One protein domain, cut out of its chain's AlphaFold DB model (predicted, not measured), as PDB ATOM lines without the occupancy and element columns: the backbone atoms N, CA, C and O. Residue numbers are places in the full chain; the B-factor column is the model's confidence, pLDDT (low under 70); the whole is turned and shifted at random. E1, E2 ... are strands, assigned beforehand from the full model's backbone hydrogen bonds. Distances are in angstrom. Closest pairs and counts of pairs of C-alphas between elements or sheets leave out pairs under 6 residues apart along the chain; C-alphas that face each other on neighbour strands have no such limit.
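AT A GLANCE: This is residues 4 to 130 of the 274 residues of an uncharacterized protein of Apibacter adventoris (UniProt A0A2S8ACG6). With little regular structure, this is a loose row of two-stranded antiparallel ribbons: long E1-E8 on one side, short E2-E5 and E3-E4 in the middle, and E6-E7 on the other side, where residues 91 to 96 stick out. The 127 printed residues have eight named strands, E1 to E8 along the chain, and no named helix; the class is all strand, with 42 residues in strands. The whole is loose, with a radius of gyration of the C-alphas of 17.2 A, spanning 46 by 44 by 27 A.

HOW THE PARTS SIT: E1, residues 25 to 33, and E8, residues 116 to 124, are antiparallel at 159 degrees, with N 29 and O 120 within hydrogen-bond range at 2.8 A. E2, residues 49 to 51, and E5, residues 76 to 78, are antiparallel, with N 51 and O 76 within range at 2.8 A. E3, residues 54 to 56, and E4, residues 64 to 66, form a hairpin, with N 55 and O 65 within range at 2.9 A; E6, residues 83 to 88, and E7, residues 99 to 104, form another, with N 84 and O 103 at 2.8 A.

IN THESE COORDINATES: E1 measures 26.1 A from C-alpha 25 at (165.245, 161.412, 182.217); E8 measures 25.5 A, ending at C-alpha 124 at (170.562, 161.558, 181.153).

THE WHOLE: The printed part has no cut; the links E1 to E2 and E7 to E8 are long. The pLDDT is under 70 at residues 8 to 9 and 89 to 99.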
ATOM      1  N   ILE A   4     188.781 182.788 198.437       70.00
ATOM      2  CA  ILE A   4     189.542 182.462 197.222       70.00
ATOM      3  C   ILE A   4     189.529 183.581 196.167       70.00
ATOM      4  O   ILE A   4     190.468 183.725 195.393       70.00
ATOM      5  N   THR A   5     188.492 184.419 196.154       75.94
ATOM      6  CA  THR A   5     188.389 185.537 195.207       75.94
ATOM      7  C   THR A   5     188.997 186.843 195.713       75.94
ATOM      8  O   THR A   5     189.081 187.799 194.946       75.94
ATOM      9  N   LYS A   6     189.460 186.913 196.970       79.75
ATOM     10  CA  LYS A   6     189.949 188.138 197.630       79.75
ATOM     11  C   LYS A   6     191.052 188.844 196.838       79.75
ATOM     12  O   LYS A   6     190.959 190.046 196.602       79.75
ATOM     13  N   ASN A   7     192.040 188.094 196.355       80.12
ATOM     14  CA  ASN A   7     193.219 188.658 195.688       80.12
ATOM     15  C   ASN A   7     193.042 188.869 194.175       80.12
ATOM     16  O   ASN A   7     193.980 189.295 193.511       80.12
ATOM     17  N   GLY A   8     191.845 188.617 193.633       68.75
ATOM     18  CA  GLY A   8     191.641 188.552 192.187       68.75
ATOM     19  C   GLY A   8     192.227 187.258 191.618       68.75
ATOM     20  O   GLY A   8     193.392 186.933 191.824       68.75
ATOM     21  N   GLY A   9     191.393 186.478 190.945       67.12
ATOM     22  CA  GLY A   9     191.774 185.180 190.403       67.12
ATOM     23  C   GLY A   9     190.571 184.483 189.785       67.12
ATOM     24  O   GLY A   9     189.431 184.754 190.167       67.12
ATOM     25  N   GLY A  10     190.834 183.616 188.813       71.81
ATOM     26  CA  GLY A  10     189.852 182.691 188.258       71.81
ATOM     27  C   GLY A  10     190.006 181.313 188.891       71.81
ATOM     28  O   GLY A  10     191.095 180.943 189.327       71.81
ATOM     29  N   ILE A  11     188.920 180.548 188.926       76.62
ATOM     30  CA  ILE A  11     188.953 179.122 189.243       76.62
ATOM     31  C   ILE A  11     188.530 178.354 187.995       76.62
ATOM     32  O   ILE A  11     187.532 178.694 187.367       76.62
ATOM     33  N   ASN A  12     189.295 177.327 187.641       83.00
ATOM     34  CA  ASN A  12     188.883 176.327 186.668       83.00
ATOM     35  C   ASN A  12     188.850 174.983 187.392       83.00
ATOM     36  O   ASN A  12     189.849 174.591 187.994       83.00
ATOM     37  N   ASN A  13     187.694 174.323 187.397       84.50
ATOM     38  CA  ASN A  13     187.536 173.038 188.056       84.50
ATOM     39  C   ASN A  13     186.487 172.178 187.345       84.50
ATOM     40  O   ASN A  13     185.494 172.696 186.833       84.50
ATOM     41  N   ASN A  14     186.680 170.863 187.395       86.69
ATOM     42  CA  ASN A  14     185.693 169.888 186.954       86.69
ATOM     43  C   ASN A  14     184.899 169.408 188.171       86.69
ATOM     44  O   ASN A  14     185.473 169.120 189.217       86.69
ATOM     45  N   ASN A  15     183.576 169.322 188.036       88.19
ATOM     46  CA  ASN A  15     182.701 168.844 189.103       88.19
ATOM     47  C   ASN A  15     181.932 167.619 188.610       88.19
ATOM     48  O   ASN A  15     181.060 167.739 187.750       88.19
ATOM     49  N   ASP A  16     182.240 166.452 189.172       87.94
ATOM     50  CA  ASP A  16     181.560 165.211 188.816       87.94
ATOM     51  C   ASP A  16     180.151 165.174 189.421       87.94
ATOM     52  O   ASP A  16     179.961 165.249 190.639       87.94
ATOM     53  N   ILE A  17     179.145 165.015 188.560       89.25
ATOM     54  CA  ILE A  17     177.732 165.009 188.966       89.25
ATOM     55  C   ILE A  17     177.118 163.610 189.021       89.25
ATOM     56  O   ILE A  17     175.957 163.477 189.400       89.25
ATOM     57  N   ASN A  18     177.869 162.556 188.679       88.62
ATOM     58  CA  ASN A  18     177.361 161.180 188.636       88.62
ATOM     59  C   ASN A  18     176.686 160.761 189.948       88.62
ATOM     60  O   ASN A  18     175.630 160.142 189.923       88.62
ATOM     61  N   GLN A  19     177.241 161.169 191.092       87.88
ATOM     62  CA  GLN A  19     176.666 160.888 192.413       87.88
ATOM     63  C   GLN A  19     175.283 161.521 192.659       87.88
ATOM     64  O   GLN A  19     174.585 161.140 193.596       87.88
ATOM     65  N   LEU A  20     174.885 162.486 191.828       87.38
ATOM     66  CA  LEU A  20     173.596 163.175 191.885       87.38
ATOM     67  C   LEU A  20     172.601 162.634 190.844       87.38
ATOM     68  O   LEU A  20     171.397 162.856 190.974       87.38
ATOM     69  N   LEU A  21     173.088 161.909 189.833       91.25
ATOM     70  CA  LEU A  21     172.285 161.300 188.778       91.25
ATOM     71  C   LEU A  21     171.793 159.932 189.235       91.25
ATOM     72  O   LEU A  21     172.476 158.931 189.055       91.25
ATOM     73  N   LEU A  22     170.611 159.897 189.850       92.12
ATOM     74  CA  LEU A  22     170.045 158.674 190.429       92.12
ATOM     75  C   LEU A  22     169.056 157.935 189.509       92.12
ATOM     76  O   LEU A  22     168.717 156.787 189.786       92.12
ATOM     77  N   THR A  23     168.580 158.588 188.445       93.94
ATOM     78  CA  THR A  23     167.590 158.052 187.494       93.94
ATOM     79  C   THR A  23     167.796 158.611 186.099       93.94
ATOM     80  O   THR A  23     168.346 159.702 185.943       93.94
ATOM     81  N   SER A  24     167.279 157.911 185.092       95.12
ATOM     82  CA  SER A  24     167.158 158.444 183.732       95.12
ATOM     83  C   SER A  24     166.100 159.550 183.636       95.12
ATOM     84  O   SER A  24     165.209 159.643 184.484       95.12
ATOM     85  N   GLY A  25     166.192 160.357 182.579       94.50
ATOM     86  CA  GLY A  25     165.245 161.412 182.217       94.50
ATOM     87  C   GLY A  25     165.849 162.814 182.265       94.50
ATOM     88  O   GLY A  25     167.071 162.984 182.274       94.50
ATOM     89  N   THR A  26     164.968 163.813 182.320       94.69
ATOM     90  CA  THR A  26     165.333 165.229 182.344       94.69
ATOM     91  C   THR A  26     165.816 165.655 183.727       94.69
ATOM     92  O   THR A  26     165.086 165.552 184.716       94.69
ATOM     93  N   HIS A  27     167.017 166.222 183.790       92.38
ATOM     94  CA  HIS A  27     167.598 166.798 185.003       92.38
ATOM     95  C   HIS A  27     167.790 168.306 184.851       92.38
ATOM     96  O   HIS A  27     168.168 168.779 183.781       92.38
ATOM     97  N   GLU A  28     167.549 169.067 185.924       92.44
ATOM     98  CA  GLU A  28     167.865 170.503 185.997       92.44
ATOM     99  C   GLU A  28     169.293 170.683 186.523       92.44
ATOM    100  O   GLU A  28     169.648 170.166 187.584       92.44
ATOM    101  N   VAL A  29     170.092 171.484 185.819       91.69
ATOM    102  CA  VAL A  29     171.313 172.076 186.361       91.69
ATOM    103  C   VAL A  29     171.048 173.528 186.731       91.69
ATOM    104  O   VAL A  29     170.417 174.282 185.990       91.69
ATOM    105  N   LYS A  30     171.561 173.927 187.895       92.31
ATOM    106  CA  LYS A  30     171.444 175.280 188.424       92.31
ATOM    107  C   LYS A  30     172.794 175.757 188.909       92.31
ATOM    108  O   LYS A  30     173.392 175.146 189.791       92.31
ATOM    109  N   VAL A  31     173.239 176.874 188.355       90.62
ATOM    110  CA  VAL A  31     174.483 177.531 188.736       90.62
ATOM    111  C   VAL A  31     174.119 178.840 189.409       90.62
ATOM    112  O   VAL A  31     173.544 179.731 188.786       90.62
ATOM    113  N   ARG A  32     174.442 178.949 190.699       90.94
ATOM    114  CA  ARG A  32     174.283 180.188 191.453       90.94
ATOM    115  C   ARG A  32     175.634 180.838 191.661       90.94
ATOM    116  O   ARG A  32     176.556 180.227 192.196       90.94
ATOM    117  N   ILE A  33     175.717 182.092 191.260       89.06
ATOM    118  CA  ILE A  33     176.933 182.880 191.268       89.06
ATOM    119  C   ILE A  33     176.734 184.007 192.268       89.06
ATOM    120  O   ILE A  33     175.683 184.648 192.290       89.06
ATOM    121  N   TYR A  34     177.750 184.250 193.084       88.69
ATOM    122  CA  TYR A  34     177.743 185.293 194.104       88.69
ATOM    123  C   TYR A  34     178.894 186.270 193.857       88.69
ATOM    124  O   TYR A  34     179.942 185.809 193.387       88.69
ATOM    125  N   PRO A  35     178.757 187.548 194.251       89.25
ATOM    126  CA  PRO A  35     179.804 188.556 194.129       89.25
ATOM    127  C   PRO A  35     181.156 188.122 194.700       89.25
ATOM    128  O   PRO A  35     181.262 187.186 195.510       89.25
ATOM    129  N   LYS A  36     182.207 188.810 194.242       86.19
ATOM    130  CA  LYS A  36     183.573 188.663 194.754       86.19
ATOM    131  C   LYS A  36     183.592 188.860 196.274       86.19
ATOM    132  O   LYS A  36     182.788 189.609 196.821       86.19
ATOM    133  N   TYR A  37     184.528 188.200 196.950       85.56
ATOM    134  CA  TYR A  37     184.734 188.364 198.385       85.56
ATOM    135  C   TYR A  37     184.814 189.843 198.786       85.56
ATOM    136  O   TYR A  37     185.544 190.622 198.172       85.56
ATOM    137  N   GLY A  38     184.070 190.206 199.829       87.06
ATOM    138  CA  GLY A  38     183.972 191.577 200.333       87.06
ATOM    139  C   GLY A  38     182.960 192.464 199.600       87.06
ATOM    140  O   GLY A  38     182.673 193.550 200.093       87.06
ATOM    141  N   LEU A  39     182.386 192.016 198.477       88.38
ATOM    142  CA  LEU A  39     181.331 192.735 197.763       88.38
ATOM    143  C   LEU A  39     179.952 192.146 198.072       88.38
ATOM    144  O   LEU A  39     179.791 190.937 198.240       88.38
ATOM    145  N   THR A  40     178.943 193.013 198.118       90.56
ATOM    146  CA  THR A  40     177.536 192.629 198.317       90.56
ATOM    147  C   THR A  40     176.742 192.560 197.014       90.56
ATOM    148  O   THR A  40     175.662 191.974 196.998       90.56
ATOM    149  N   VAL A  41     177.276 193.129 195.930       93.19
ATOM    150  CA  VAL A  41     176.709 193.126 194.574       93.19
ATOM    151  C   VAL A  41     177.820 192.948 193.539       93.19
ATOM    152  O   VAL A  41     178.991 193.180 193.849       93.19
ATOM    153  N   PHE A  42     177.471 192.504 192.332       91.56
ATOM    154  CA  PHE A  42     178.410 192.446 191.211       91.56
ATOM    155  C   PHE A  42     178.748 193.837 190.667       91.56
ATOM    156  O   PHE A  42     177.938 194.759 190.773       91.56
ATOM    157  N   ASP A  43     179.934 193.945 190.068       87.38
ATOM    158  CA  ASP A  43     180.345 195.094 189.262       87.38
ATOM    159  C   ASP A  43     179.974 194.890 187.777       87.38
ATOM    160  O   ASP A  43     179.319 193.916 187.399       87.38
ATOM    161  N   GLU A  44     180.357 195.835 186.918       81.75
ATOM    162  CA  GLU A  44     180.000 195.829 185.494       81.75
ATOM    163  C   GLU A  44     180.768 194.789 184.647       81.75
ATOM    164  O   GLU A  44     180.325 194.427 183.552       81.75
ATOM    165  N   TYR A  45     181.895 194.270 185.147       75.62
ATOM    166  CA  TYR A  45     182.805 193.396 184.389       75.62
ATOM    167  C   TYR A  45     182.852 191.955 184.902       75.62
ATOM    168  O   TYR A  45     183.312 191.059 184.192       75.62
ATOM    169  N   THR A  46     182.407 191.710 186.132       77.50
ATOM    170  CA  THR A  46     182.448 190.403 186.782       77.50
ATOM    171  C   THR A  46     181.055 189.982 187.238       77.50
ATOM    172  O   THR A  46     180.247 190.811 187.648       77.50
ATOM    173  N   PRO A  47     180.743 188.679 187.190       83.88
ATOM    174  CA  PRO A  47     181.614 187.549 186.885       83.88
ATOM    175  C   PRO A  47     181.756 187.291 185.373       83.88
ATOM    176  O   PRO A  47     180.872 187.615 184.586       83.88
ATOM    177  N   ASN A  48     182.858 186.642 184.990       88.31
ATOM    178  CA  ASN A  48     182.983 185.949 183.708       88.31
ATOM    179  C   ASN A  48     183.136 184.451 183.994       88.31
ATOM    180  O   ASN A  48     184.109 184.045 184.633       88.31
ATOM    181  N   ILE A  49     182.144 183.648 183.603       90.62
ATOM    182  CA  ILE A  49     182.086 182.215 183.904       90.62
ATOM    183  C   ILE A  49     181.874 181.419 182.622       90.62
ATOM    184  O   ILE A  49     180.861 181.582 181.949       90.62
ATOM    185  N   GLY A  50     182.802 180.504 182.347       91.94
ATOM    186  CA  GLY A  50     182.632 179.447 181.355       91.94
ATOM    187  C   GLY A  50     182.044 178.192 181.995       91.94
ATOM    188  O   GLY A  50     182.524 177.744 183.036       91.94
ATOM    189  N   LEU A  51     181.011 177.623 181.377       93.75
ATOM    190  CA  LEU A  51     180.429 176.341 181.766       93.75
ATOM    191  C   LEU A  51     180.566 175.342 180.620       93.75
ATOM    192  O   LEU A  51     180.017 175.552 179.540       93.75
ATOM    193  N   GLU A  52     181.250 174.234 180.879       93.31
ATOM    194  CA  GLU A  52     181.372 173.117 179.947       93.31
ATOM    195  C   GLU A  52     180.656 171.890 180.512       93.31
ATOM    196  O   GLU A  52     180.841 171.523 181.672       93.31
ATOM    197  N   PHE A  53     179.864 171.232 179.668       93.00
ATOM    198  CA  PHE A  53     179.138 170.022 180.029       93.00
ATOM    199  C   PHE A  53     179.603 168.875 179.151       93.00
ATOM    200  O   PHE A  53     179.423 168.890 177.933       93.00
ATOM    201  N   SER A  54     180.209 167.871 179.776       91.88
ATOM    202  CA  SER A  54     180.733 166.713 179.069       91.88
ATOM    203  C   SER A  54     180.649 165.433 179.894       91.88
ATOM    204  O   SER A  54     180.457 165.460 181.107       91.88
ATOM    205  N   TYR A  55     180.771 164.299 179.210       89.88
ATOM    206  CA  TYR A  55     180.856 162.973 179.808       89.88
ATOM    207  C   TYR A  55     181.852 162.106 179.038       89.88
ATOM    208  O   TYR A  55     182.115 162.332 177.856       89.88
ATOM    209  N   PHE A  56     182.415 161.094 179.693       88.50
ATOM    210  CA  PHE A  56     183.347 160.171 179.050       88.50
ATOM    211  C   PHE A  56     182.624 158.946 178.500       88.50
ATOM    212  O   PHE A  56     181.894 158.259 179.216       88.50
ATOM    213  N   LYS A  57     182.877 158.631 177.230       78.44
ATOM    214  CA  LYS A  57     182.504 157.345 176.638       78.44
ATOM    215  C   LYS A  57     183.478 156.259 177.106       78.44
ATOM    216  O   LYS A  57     184.647 156.514 177.358       78.44
ATOM    217  N   ASN A  58     182.995 155.022 177.215       77.88
ATOM    218  CA  ASN A  58     183.823 153.817 177.385       77.88
ATOM    219  C   ASN A  58     184.678 153.720 178.666       77.88
ATOM    220  O   ASN A  58     185.571 152.876 178.724       77.88
ATOM    221  N   ARG A  59     184.404 154.525 179.705       77.25
ATOM    222  CA  ARG A  59     185.148 154.524 180.985       77.25
ATOM    223  C   ARG A  59     186.670 154.708 180.842       77.25
ATOM    224  O   ARG A  59     187.420 154.329 181.738       77.25
ATOM    225  N   ASP A  60     187.135 155.273 179.733       81.88
ATOM    226  CA  ASP A  60     188.566 155.453 179.468       81.88
ATOM    227  C   ASP A  60     189.123 156.766 180.042       81.88
ATOM    228  O   ASP A  60     190.340 156.944 180.069       81.88
ATOM    229  N   LEU A  61     188.237 157.668 180.495       82.56
ATOM    230  CA  LEU A  61     188.547 159.037 180.930       82.56
ATOM    231  C   LEU A  61     189.345 159.839 179.882       82.56
ATOM    232  O   LEU A  61     190.078 160.768 180.211       82.56
ATOM    233  N   ARG A  62     189.213 159.467 178.605       83.25
ATOM    234  CA  ARG A  62     189.920 160.055 177.459       83.25
ATOM    235  C   ARG A  62     188.942 160.522 176.395       83.25
ATOM    236  O   ARG A  62     189.052 161.641 175.905       83.25
ATOM    237  N   THR A  63     187.963 159.686 176.058       87.50
ATOM    238  CA  THR A  63     186.991 159.966 175.002       87.50
ATOM    239  C   THR A  63     185.853 160.814 175.562       87.50
ATOM    240  O   THR A  63     184.788 160.309 175.924       87.50
ATOM    241  N   LYS A  64     186.095 162.121 175.664       89.12
ATOM    242  CA  LYS A  64     185.112 163.107 176.121       89.12
ATOM    243  C   LYS A  64     184.088 163.406 175.017       89.12
ATOM    244  O   LYS A  64     184.459 163.726 173.890       89.12
ATOM    245  N   GLN A  65     182.806 163.350 175.358       90.31
ATOM    246  CA  GLN A  65     181.705 163.855 174.546       90.31
ATOM    247  C   GLN A  65     181.061 165.050 175.238       90.31
ATOM    248  O   GLN A  65     180.821 165.023 176.442       90.31
ATOM    249  N   TYR A  66     180.770 166.086 174.461       91.56
ATOM    250  CA  TYR A  66     180.170 167.317 174.951       91.56
ATOM    251  C   TYR A  66     178.654 167.297 174.763       91.56
ATOM    252  O   TYR A  66     178.124 166.591 173.902       91.56
ATOM    253  N   ASN A  67     177.950 168.062 175.592       91.12
ATOM    254  CA  ASN A  67     176.523 168.272 175.427       91.12
ATOM    255  C   ASN A  67     176.284 169.340 174.348       91.12
ATOM    256  O   ASN A  67     176.489 170.531 174.580       91.12
ATOM    257  N   GLU A  68     175.829 168.912 173.171       90.06
ATOM    258  CA  GLU A  68     175.599 169.806 172.026       90.06
ATOM    259  C   GLU A  68     174.514 170.863 172.298       90.06
ATOM    260  O   GLU A  68     174.635 172.001 171.852       90.06
ATOM    261  N   ALA A  69     173.499 170.546 173.112       89.19
ATOM    262  CA  ALA A  69     172.483 171.522 173.520       89.19
ATOM    263  C   ALA A  69     173.045 172.613 174.455       89.19
ATOM    264  O   ALA A  69     172.426 173.660 174.630       89.19
ATOM    265  N   MET A  70     174.227 172.388 175.035       90.31
ATOM    266  CA  MET A  70     174.951 173.327 175.894       90.31
ATOM    267  C   MET A  70     176.222 173.852 175.210       90.31
ATOM    268  O   MET A  70     177.254 174.025 175.856       90.31
ATOM    269  N   LYS A  71     176.132 174.119 173.897       89.75
ATOM    270  CA  LYS A  71     177.207 174.665 173.044       89.75
ATOM    271  C   LYS A  71     178.445 173.765 172.893       89.75
ATOM    272  O   LYS A  71     179.533 174.247 172.566       89.75
ATOM    273  N   GLY A  72     178.292 172.456 173.091       90.69
ATOM    274  CA  GLY A  72     179.346 171.484 172.808       90.69
ATOM    275  C   GLY A  72     180.645 171.811 173.553       90.69
ATOM    276  O   GLY A  72     180.633 172.107 174.746       90.69
ATOM    277  N   SER A  73     181.780 171.761 172.857       89.62
ATOM    278  CA  SER A  73     183.088 172.086 173.453       89.62
ATOM    279  C   SER A  73     183.375 173.561 173.645       89.62
ATOM    280  O   SER A  73     184.315 173.884 174.358       89.62
ATOM    281  N   ASN A  74     182.605 174.441 173.011       89.19
ATOM    282  CA  ASN A  74     182.749 175.877 173.228       89.19
ATOM    283  C   ASN A  74     182.135 176.295 174.571       89.19
ATOM    284  O   ASN A  74     182.524 177.310 175.145       89.19
ATOM    285  N   GLY A  75     181.190 175.499 175.083       91.75
ATOM    286  CA  GLY A  75     180.527 175.751 176.353       91.75
ATOM    287  C   GLY A  75     179.741 177.065 176.372       91.75
ATOM    288  O   GLY A  75     179.554 177.756 175.367       91.75
ATOM    289  N   ILE A  76     179.235 177.405 177.549       92.31
ATOM    290  CA  ILE A  76     178.388 178.574 177.776       92.31
ATOM    291  C   ILE A  76     179.203 179.645 178.489       92.31
ATOM    292  O   ILE A  76     179.706 179.406 179.583       92.31
ATOM    293  N   GLU A  77     179.274 180.839 177.901       93.38
ATOM    294  CA  GLU A  77     179.887 182.005 178.536       93.38
ATOM    295  C   GLU A  77     178.828 182.895 179.209       93.38
ATOM    296  O   GLU A  77     177.998 183.535 178.555       93.38
ATOM    297  N   LEU A  78     178.882 182.964 180.538       92.88
ATOM    298  CA  LEU A  78     178.095 183.870 181.367       92.88
ATOM    299  C   LEU A  78     178.949 185.103 181.699       92.88
ATOM    300  O   LEU A  78     179.726 185.089 182.654       92.88
ATOM    301  N   SER A  79     178.809 186.161 180.897       92.44
ATOM    302  CA  SER A  79     179.581 187.407 181.019       92.44
ATOM    303  C   SER A  79     178.776 188.630 180.550       92.44
ATOM    304  O   SER A  79     177.748 188.485 179.873       92.44
ATOM    305  N   SER A  80     179.254 189.832 180.887       90.94
ATOM    306  CA  SER A  80     178.694 191.110 180.421       90.94
ATOM    307  C   SER A  80     179.099 191.481 178.986       90.94
ATOM    308  O   SER A  80     178.623 192.486 178.466       90.94
ATOM    309  N   PHE A  81     179.921 190.661 178.321       90.69
ATOM    310  CA  PHE A  81     180.282 190.844 176.914       90.69
ATOM    311  C   PHE A  81     179.124 190.473 175.975       90.69
ATOM    312  O   PHE A  81     178.334 189.569 176.257       90.69
ATOM    313  N   ASP A  82     179.030 191.165 174.845       91.69
ATOM    314  CA  ASP A  82     178.030 190.965 173.788       91.69
ATOM    315  C   ASP A  82     178.468 189.947 172.724       91.69
ATOM    316  O   ASP A  82     177.719 189.644 171.796       91.69
ATOM    317  N   GLN A  83     179.666 189.385 172.868       92.56
ATOM    318  CA  GLN A  83     180.209 188.353 171.996       92.56
ATOM    319  C   GLN A  83     180.870 187.236 172.813       92.56
ATOM    320  O   GLN A  83     181.309 187.464 173.938       92.56
ATOM    321  N   GLN A  84     180.917 186.032 172.245       91.69
ATOM    322  CA  GLN A  84     181.649 184.869 172.751       91.69
ATOM    323  C   GLN A  84     182.571 184.349 171.649       91.69
ATOM    324  O   GLN A  84     182.176 184.293 170.486       91.69
ATOM    325  N   TRP A  85     183.789 183.961 172.019       88.12
ATOM    326  CA  TRP A  85     184.727 183.301 171.113       88.12
ATOM    327  C   TRP A  85     184.312 181.846 170.873       88.12
ATOM    328  O   TRP A  85     184.039 181.119 171.832       88.12
ATOM    329  N   ILE A  86     184.257 181.435 169.609       88.12
ATOM    330  CA  ILE A  86     183.845 180.099 169.179       88.12
ATOM    331  C   ILE A  86     184.964 179.486 168.346       88.12
ATOM    332  O   ILE A  86     185.354 180.040 167.320       88.12
ATOM    333  N   ASP A  87     185.450 178.329 168.793       82.06
ATOM    334  CA  ASP A  87     186.388 177.509 168.040       82.06
ATOM    335  C   ASP A  87     185.589 176.532 167.165       82.06
ATOM    336  O   ASP A  87     184.879 175.646 167.666       82.06
ATOM    337  N   GLU A  88     185.705 176.659 165.842       72.31
ATOM    338  CA  GLU A  88     185.196 175.652 164.919       72.31
ATOM    339  C   GLU A  88     186.223 174.518 164.861       72.31
ATOM    340  O   GLU A  88     187.295 174.626 164.263       72.31
ATOM    341  N   LYS A  89     185.949 173.422 165.575       62.22
ATOM    342  CA  LYS A  89     186.878 172.290 165.665       62.22
ATOM    343  C   LYS A  89     187.295 171.783 164.279       62.22
ATOM    344  O   LYS A  89     186.508 171.144 163.584       62.22
ATOM    345  N   GLY A  90     188.583 171.923 163.972       56.72
ATOM    346  CA  GLY A  90     189.288 170.996 163.091       56.72
ATOM    347  C   GLY A  90     189.351 169.587 163.705       56.72
ATOM    348  O   GLY A  90     189.180 169.396 164.913       56.72
ATOM    349  N   ILE A  91     189.582 168.571 162.871       47.53
ATOM    350  CA  ILE A  91     189.671 167.167 163.297       47.53
ATOM    351  C   ILE A  91     190.898 166.978 164.208       47.53
ATOM    352  O   ILE A  91     192.018 167.341 163.850       47.53
ATOM    353  N   TYR A  92     190.702 166.376 165.389       43.94
ATOM    354  CA  TYR A  92     191.788 166.084 166.332       43.94
ATOM    355  C   TYR A  92     192.844 165.174 165.680       43.94
ATOM    356  O   TYR A  92     192.565 164.013 165.385       43.94
ATOM    357  N   GLY A  93     194.058 165.699 165.481       50.72
ATOM    358  CA  GLY A  93     195.182 164.982 164.864       50.72
ATOM    359  C   GLY A  93     195.535 165.424 163.441       50.72
ATOM    360  O   GLY A  93     196.568 164.989 162.935       50.72
ATOM    361  N   GLU A  94     194.753 166.310 162.817       51.38
ATOM    362  CA  GLU A  94     195.122 166.934 161.543       51.38
ATOM    363  C   GLU A  94     195.726 168.333 161.773       51.38
ATOM    364  O   GLU A  94     195.125 169.149 162.476       51.38
ATOM    365  N   PRO A  95     196.912 168.656 161.215       44.44
ATOM    366  CA  PRO A  95     197.410 170.023 161.210       44.44
ATOM    367  C   PRO A  95     196.557 170.857 160.248       44.44
ATOM    368  O   PRO A  95     196.708 170.772 159.031       44.44
ATOM    369  N   GLY A  96     195.667 171.673 160.802       53.75
ATOM    370  CA  GLY A  96     194.835 172.624 160.073       53.75
ATOM    371  C   GLY A  96     194.461 173.788 160.983       53.75
ATOM    372  O   GLY A  96     194.334 173.609 162.193       53.75
ATOM    373  N   TYR A  97     194.357 174.989 160.413       52.78
ATOM    374  CA  TYR A  97     193.892 176.180 161.125       52.78
ATOM    375  C   TYR A  97     192.542 175.890 161.795       52.78
ATOM    376  O   TYR A  97     191.622 175.413 161.137       52.78
ATOM    377  N   VAL A  98     192.432 176.185 163.092       60.97
ATOM    378  CA  VAL A  98     191.129 176.338 163.744       60.97
ATOM    379  C   VAL A  98     190.576 177.658 163.217       60.97
ATOM    380  O   VAL A  98     191.153 178.712 163.492       60.97
ATOM    381  N   GLU A  99     189.546 177.602 162.374       69.75
ATOM    382  CA  GLU A  99     188.771 178.801 162.067       69.75
ATOM    383  C   GLU A  99     188.002 179.156 163.340       69.75
ATOM    384  O   GLU A  99     187.429 178.292 164.007       69.75
ATOM    385  N   ALA A 100     188.120 180.406 163.764       78.75
ATOM    386  CA  ALA A 100     187.529 180.858 165.005       78.75
ATOM    387  C   ALA A 100     187.012 182.276 164.827       78.75
ATOM    388  O   ALA A 100     187.637 183.117 164.170       78.75
ATOM    389  N   HIS A 101     185.847 182.531 165.406       87.81
ATOM    390  CA  HIS A 101     185.132 183.786 165.252       87.81
ATOM    391  C   HIS A 101     184.424 184.170 166.542       87.81
ATOM    392  O   HIS A 101     184.214 183.372 167.454       87.81
ATOM    393  N   TYR A 102     184.042 185.440 166.605       90.50
ATOM    394  CA  TYR A 102     183.161 185.935 167.648       90.50
ATOM    395  C   TYR A 102     181.705 185.748 167.224       90.50
ATOM    396  O   TYR A 102     181.266 186.301 166.213       90.50
ATOM    397  N   GLU A 103     180.938 185.009 168.021       90.81
ATOM    398  CA  GLU A 103     179.484 184.940 167.899       90.81
ATOM    399  C   GLU A 103     178.823 185.944 168.832       90.81
ATOM    400  O   GLU A 103     179.172 186.053 170.007       90.81
ATOM    401  N   SER A 104     177.822 186.661 168.324       92.19
ATOM    402  CA  SER A 104     177.038 187.579 169.150       92.19
ATOM    403  C   SER A 104     176.216 186.816 170.192       92.19
ATOM    404  O   SER A 104     175.572 185.812 169.885       92.19
ATOM    405  N   LYS A 105     176.182 187.332 171.420       91.38
ATOM    406  CA  LYS A 105     175.327 186.852 172.506       91.38
ATOM    407  C   LYS A 105     174.664 188.015 173.227       91.38
ATOM    408  O   LYS A 105     175.120 189.151 173.172       91.38
ATOM    409  N   LEU A 106     173.581 187.727 173.939       87.75
ATOM    410  CA  LEU A 106     172.963 188.726 174.800       87.75
ATOM    411  C   LEU A 106     173.848 188.929 176.048       87.75
ATOM    412  O   LEU A 106     174.045 187.960 176.789       87.75
ATOM    413  N   PRO A 107     174.386 190.139 176.297       89.00
ATOM    414  CA  PRO A 107     175.192 190.396 177.482       89.00
ATOM    415  C   PRO A 107     174.336 190.297 178.744       89.00
ATOM    416  O   PRO A 107     173.194 190.768 178.787       89.00
ATOM    417  N   ILE A 108     174.895 189.701 179.797       89.88
ATOM    418  CA  ILE A 108     174.225 189.632 181.093       89.88
ATOM    419  C   ILE A 108     174.543 190.908 181.868       89.88
ATOM    420  O   ILE A 108     175.702 191.221 182.139       89.88
ATOM    421  N   LYS A 109     173.500 191.640 182.267       90.56
ATOM    422  CA  LYS A 109     173.647 192.812 183.132       90.56
ATOM    423  C   LYS A 109     173.779 192.369 184.590       90.56
ATOM    424  O   LYS A 109     172.775 192.213 185.283       90.56
ATOM    425  N   PHE A 110     175.015 192.144 185.026       90.69
ATOM    426  CA  PHE A 110     175.318 191.750 186.403       90.69
ATOM    427  C   PHE A 110     175.298 192.914 187.391       90.69
ATOM    428  O   PHE A 110     174.913 192.702 188.540       90.69
ATOM    429  N   ASP A 111     175.677 194.112 186.942       91.81
ATOM    430  CA  ASP A 111     175.840 195.299 187.784       91.81
ATOM    431  C   ASP A 111     174.662 195.508 188.751       91.81
ATOM    432  O   ASP A 111     173.492 195.559 188.351       91.81
ATOM    433  N   GLY A 112     174.984 195.579 190.042       92.69
ATOM    434  CA  GLY A 112     174.018 195.781 191.119       92.69
ATOM    435  C   GLY A 112     173.241 194.535 191.574       92.69
ATOM    436  O   GLY A 112     172.500 194.625 192.554       92.69
ATOM    437  N   LEU A 113     173.398 193.367 190.936       93.25
ATOM    438  CA  LEU A 113     172.748 192.135 191.399       93.25
ATOM    439  C   LEU A 113     173.498 191.524 192.602       93.25
ATOM    440  O   LEU A 113     174.723 191.391 192.560       93.25
ATOM    441  N   PRO A 114     172.790 191.085 193.663       93.56
ATOM    442  CA  PRO A 114     173.412 190.458 194.836       93.56
ATOM    443  C   PRO A 114     173.807 188.992 194.603       93.56
ATOM    444  O   PRO A 114     174.615 188.431 195.339       93.56
ATOM    445  N   PHE A 115     173.204 188.350 193.604       93.19
ATOM    446  CA  PHE A 115     173.570 187.041 193.075       93.19
ATOM    447  C   PHE A 115     172.928 186.872 191.694       93.19
ATOM    448  O   PHE A 115     171.985 187.584 191.345       93.19
ATOM    449  N   TYR A 116     173.424 185.914 190.919       92.94
ATOM    450  CA  TYR A 116     172.851 185.531 189.632       92.94
ATOM    451  C   TYR A 116     172.610 184.027 189.610       92.94
ATOM    452  O   TYR A 116     173.386 183.258 190.178       92.94
ATOM    453  N   GLU A 117     171.524 183.600 188.972       94.56
ATOM    454  CA  GLU A 117     171.168 182.192 188.859       94.56
ATOM    455  C   GLU A 117     170.933 181.835 187.394       94.56
ATOM    456  O   GLU A 117     170.012 182.340 186.757       94.56
ATOM    457  N   TRP A 118     171.772 180.944 186.878       93.38
ATOM    458  CA  TRP A 118     171.594 180.334 185.571       93.38
ATOM    459  C   TRP A 118     171.012 178.932 185.732       93.38
ATOM    460  O   TRP A 118     171.363 178.205 186.667       93.38
ATOM    461  N   ARG A 119     170.122 178.548 184.819       95.00
ATOM    462  CA  ARG A 119     169.485 177.234 184.802       95.00
ATOM    463  C   ARG A 119     169.427 176.685 183.391       95.00
ATOM    464  O   ARG A 119     169.225 177.437 182.442       95.00
ATOM    465  N   SER A 120     169.526 175.370 183.291       93.94
ATOM    466  CA  SER A 120     169.221 174.624 182.077       93.94
ATOM    467  C   SER A 120     168.809 173.206 182.441       93.94
ATOM    468  O   SER A 120     168.896 172.794 183.599       93.94
ATOM    469  N   THR A 121     168.380 172.447 181.445       94.50
ATOM    470  CA  THR A 121     168.096 171.023 181.577       94.50
ATOM    471  C   THR A 121     168.985 170.201 180.660       94.50
ATOM    472  O   THR A 121     169.443 170.692 179.628       94.50
ATOM    473  N   PHE A 122     169.214 168.946 181.024       93.06
ATOM    474  CA  PHE A 122     169.825 167.948 180.153       93.06
ATOM    475  C   PHE A 122     169.144 166.596 180.346       93.06
ATOM    476  O   PHE A 122     168.620 166.302 181.419       93.06
ATOM    477  N   GLU A 123     169.175 165.778 179.302       92.38
ATOM    478  CA  GLU A 123     168.737 164.389 179.376       92.38
ATOM    479  C   GLU A 123     169.899 163.504 179.816       92.38
ATOM    480  O   GLU A 123     171.015 163.626 179.305       92.38
ATOM    481  N   ALA A 124     169.628 162.599 180.753       91.81
ATOM    482  CA  ALA A 124     170.562 161.558 181.153       91.81
ATOM    483  C   ALA A 124     169.910 160.184 181.005       91.81
ATOM    484  O   ALA A 124     168.765 159.980 181.404       91.81
ATOM    485  N   GLU A 125     170.671 159.226 180.487       91.81
ATOM    486  CA  GLU A 125     170.289 157.818 180.460       91.81
ATOM    487  C   GLU A 125     171.286 157.026 181.307       91.81
ATOM    488  O   GLU A 125     172.490 157.031 181.050       91.81
ATOM    489  N   VAL A 126     170.782 156.375 182.353       92.25
ATOM    490  CA  VAL A 126     171.565 155.567 183.291       92.25
ATOM    491  C   VAL A 126     170.903 154.194 183.472       92.25
ATOM    492  O   VAL A 126     169.678 154.087 183.415       92.25
ATOM    493  N   PRO A 127     171.665 153.111 183.707       93.00
ATOM    494  CA  PRO A 127     171.127 151.752 183.768       93.00
ATOM    495  C   PRO A 127     170.572 151.391 185.156       93.00
ATOM    496  O   PRO A 127     170.606 150.230 185.560       93.00
ATOM    497  N   PHE A 128     170.114 152.378 185.924       93.75
ATOM    498  CA  PHE A 128     169.608 152.192 187.278       93.75
ATOM    499  C   PHE A 128     168.486 153.189 187.597       93.75
ATOM    500  O   PHE A 128     168.402 154.271 187.018       93.75
ATOM    501  N   ASP A 129     167.634 152.818 188.551       94.38
ATOM    502  CA  ASP A 129     166.604 153.682 189.136       94.38
ATOM    503  C   ASP A 129     166.740 153.628 190.660       94.38
ATOM    504  O   ASP A 129     166.264 152.706 191.327       94.38
ATOM    505  N   LEU A 130     167.496 154.579 191.209       93.75
ATOM    506  CA  LEU A 130     167.830 154.628 192.627       93.75
ATOM    507  C   LEU A 130     167.041 155.739 193.307       93.75
ATOM    508  O   LEU A 130     167.121 156.905 192.936       93.75
TER     509      LEU A 130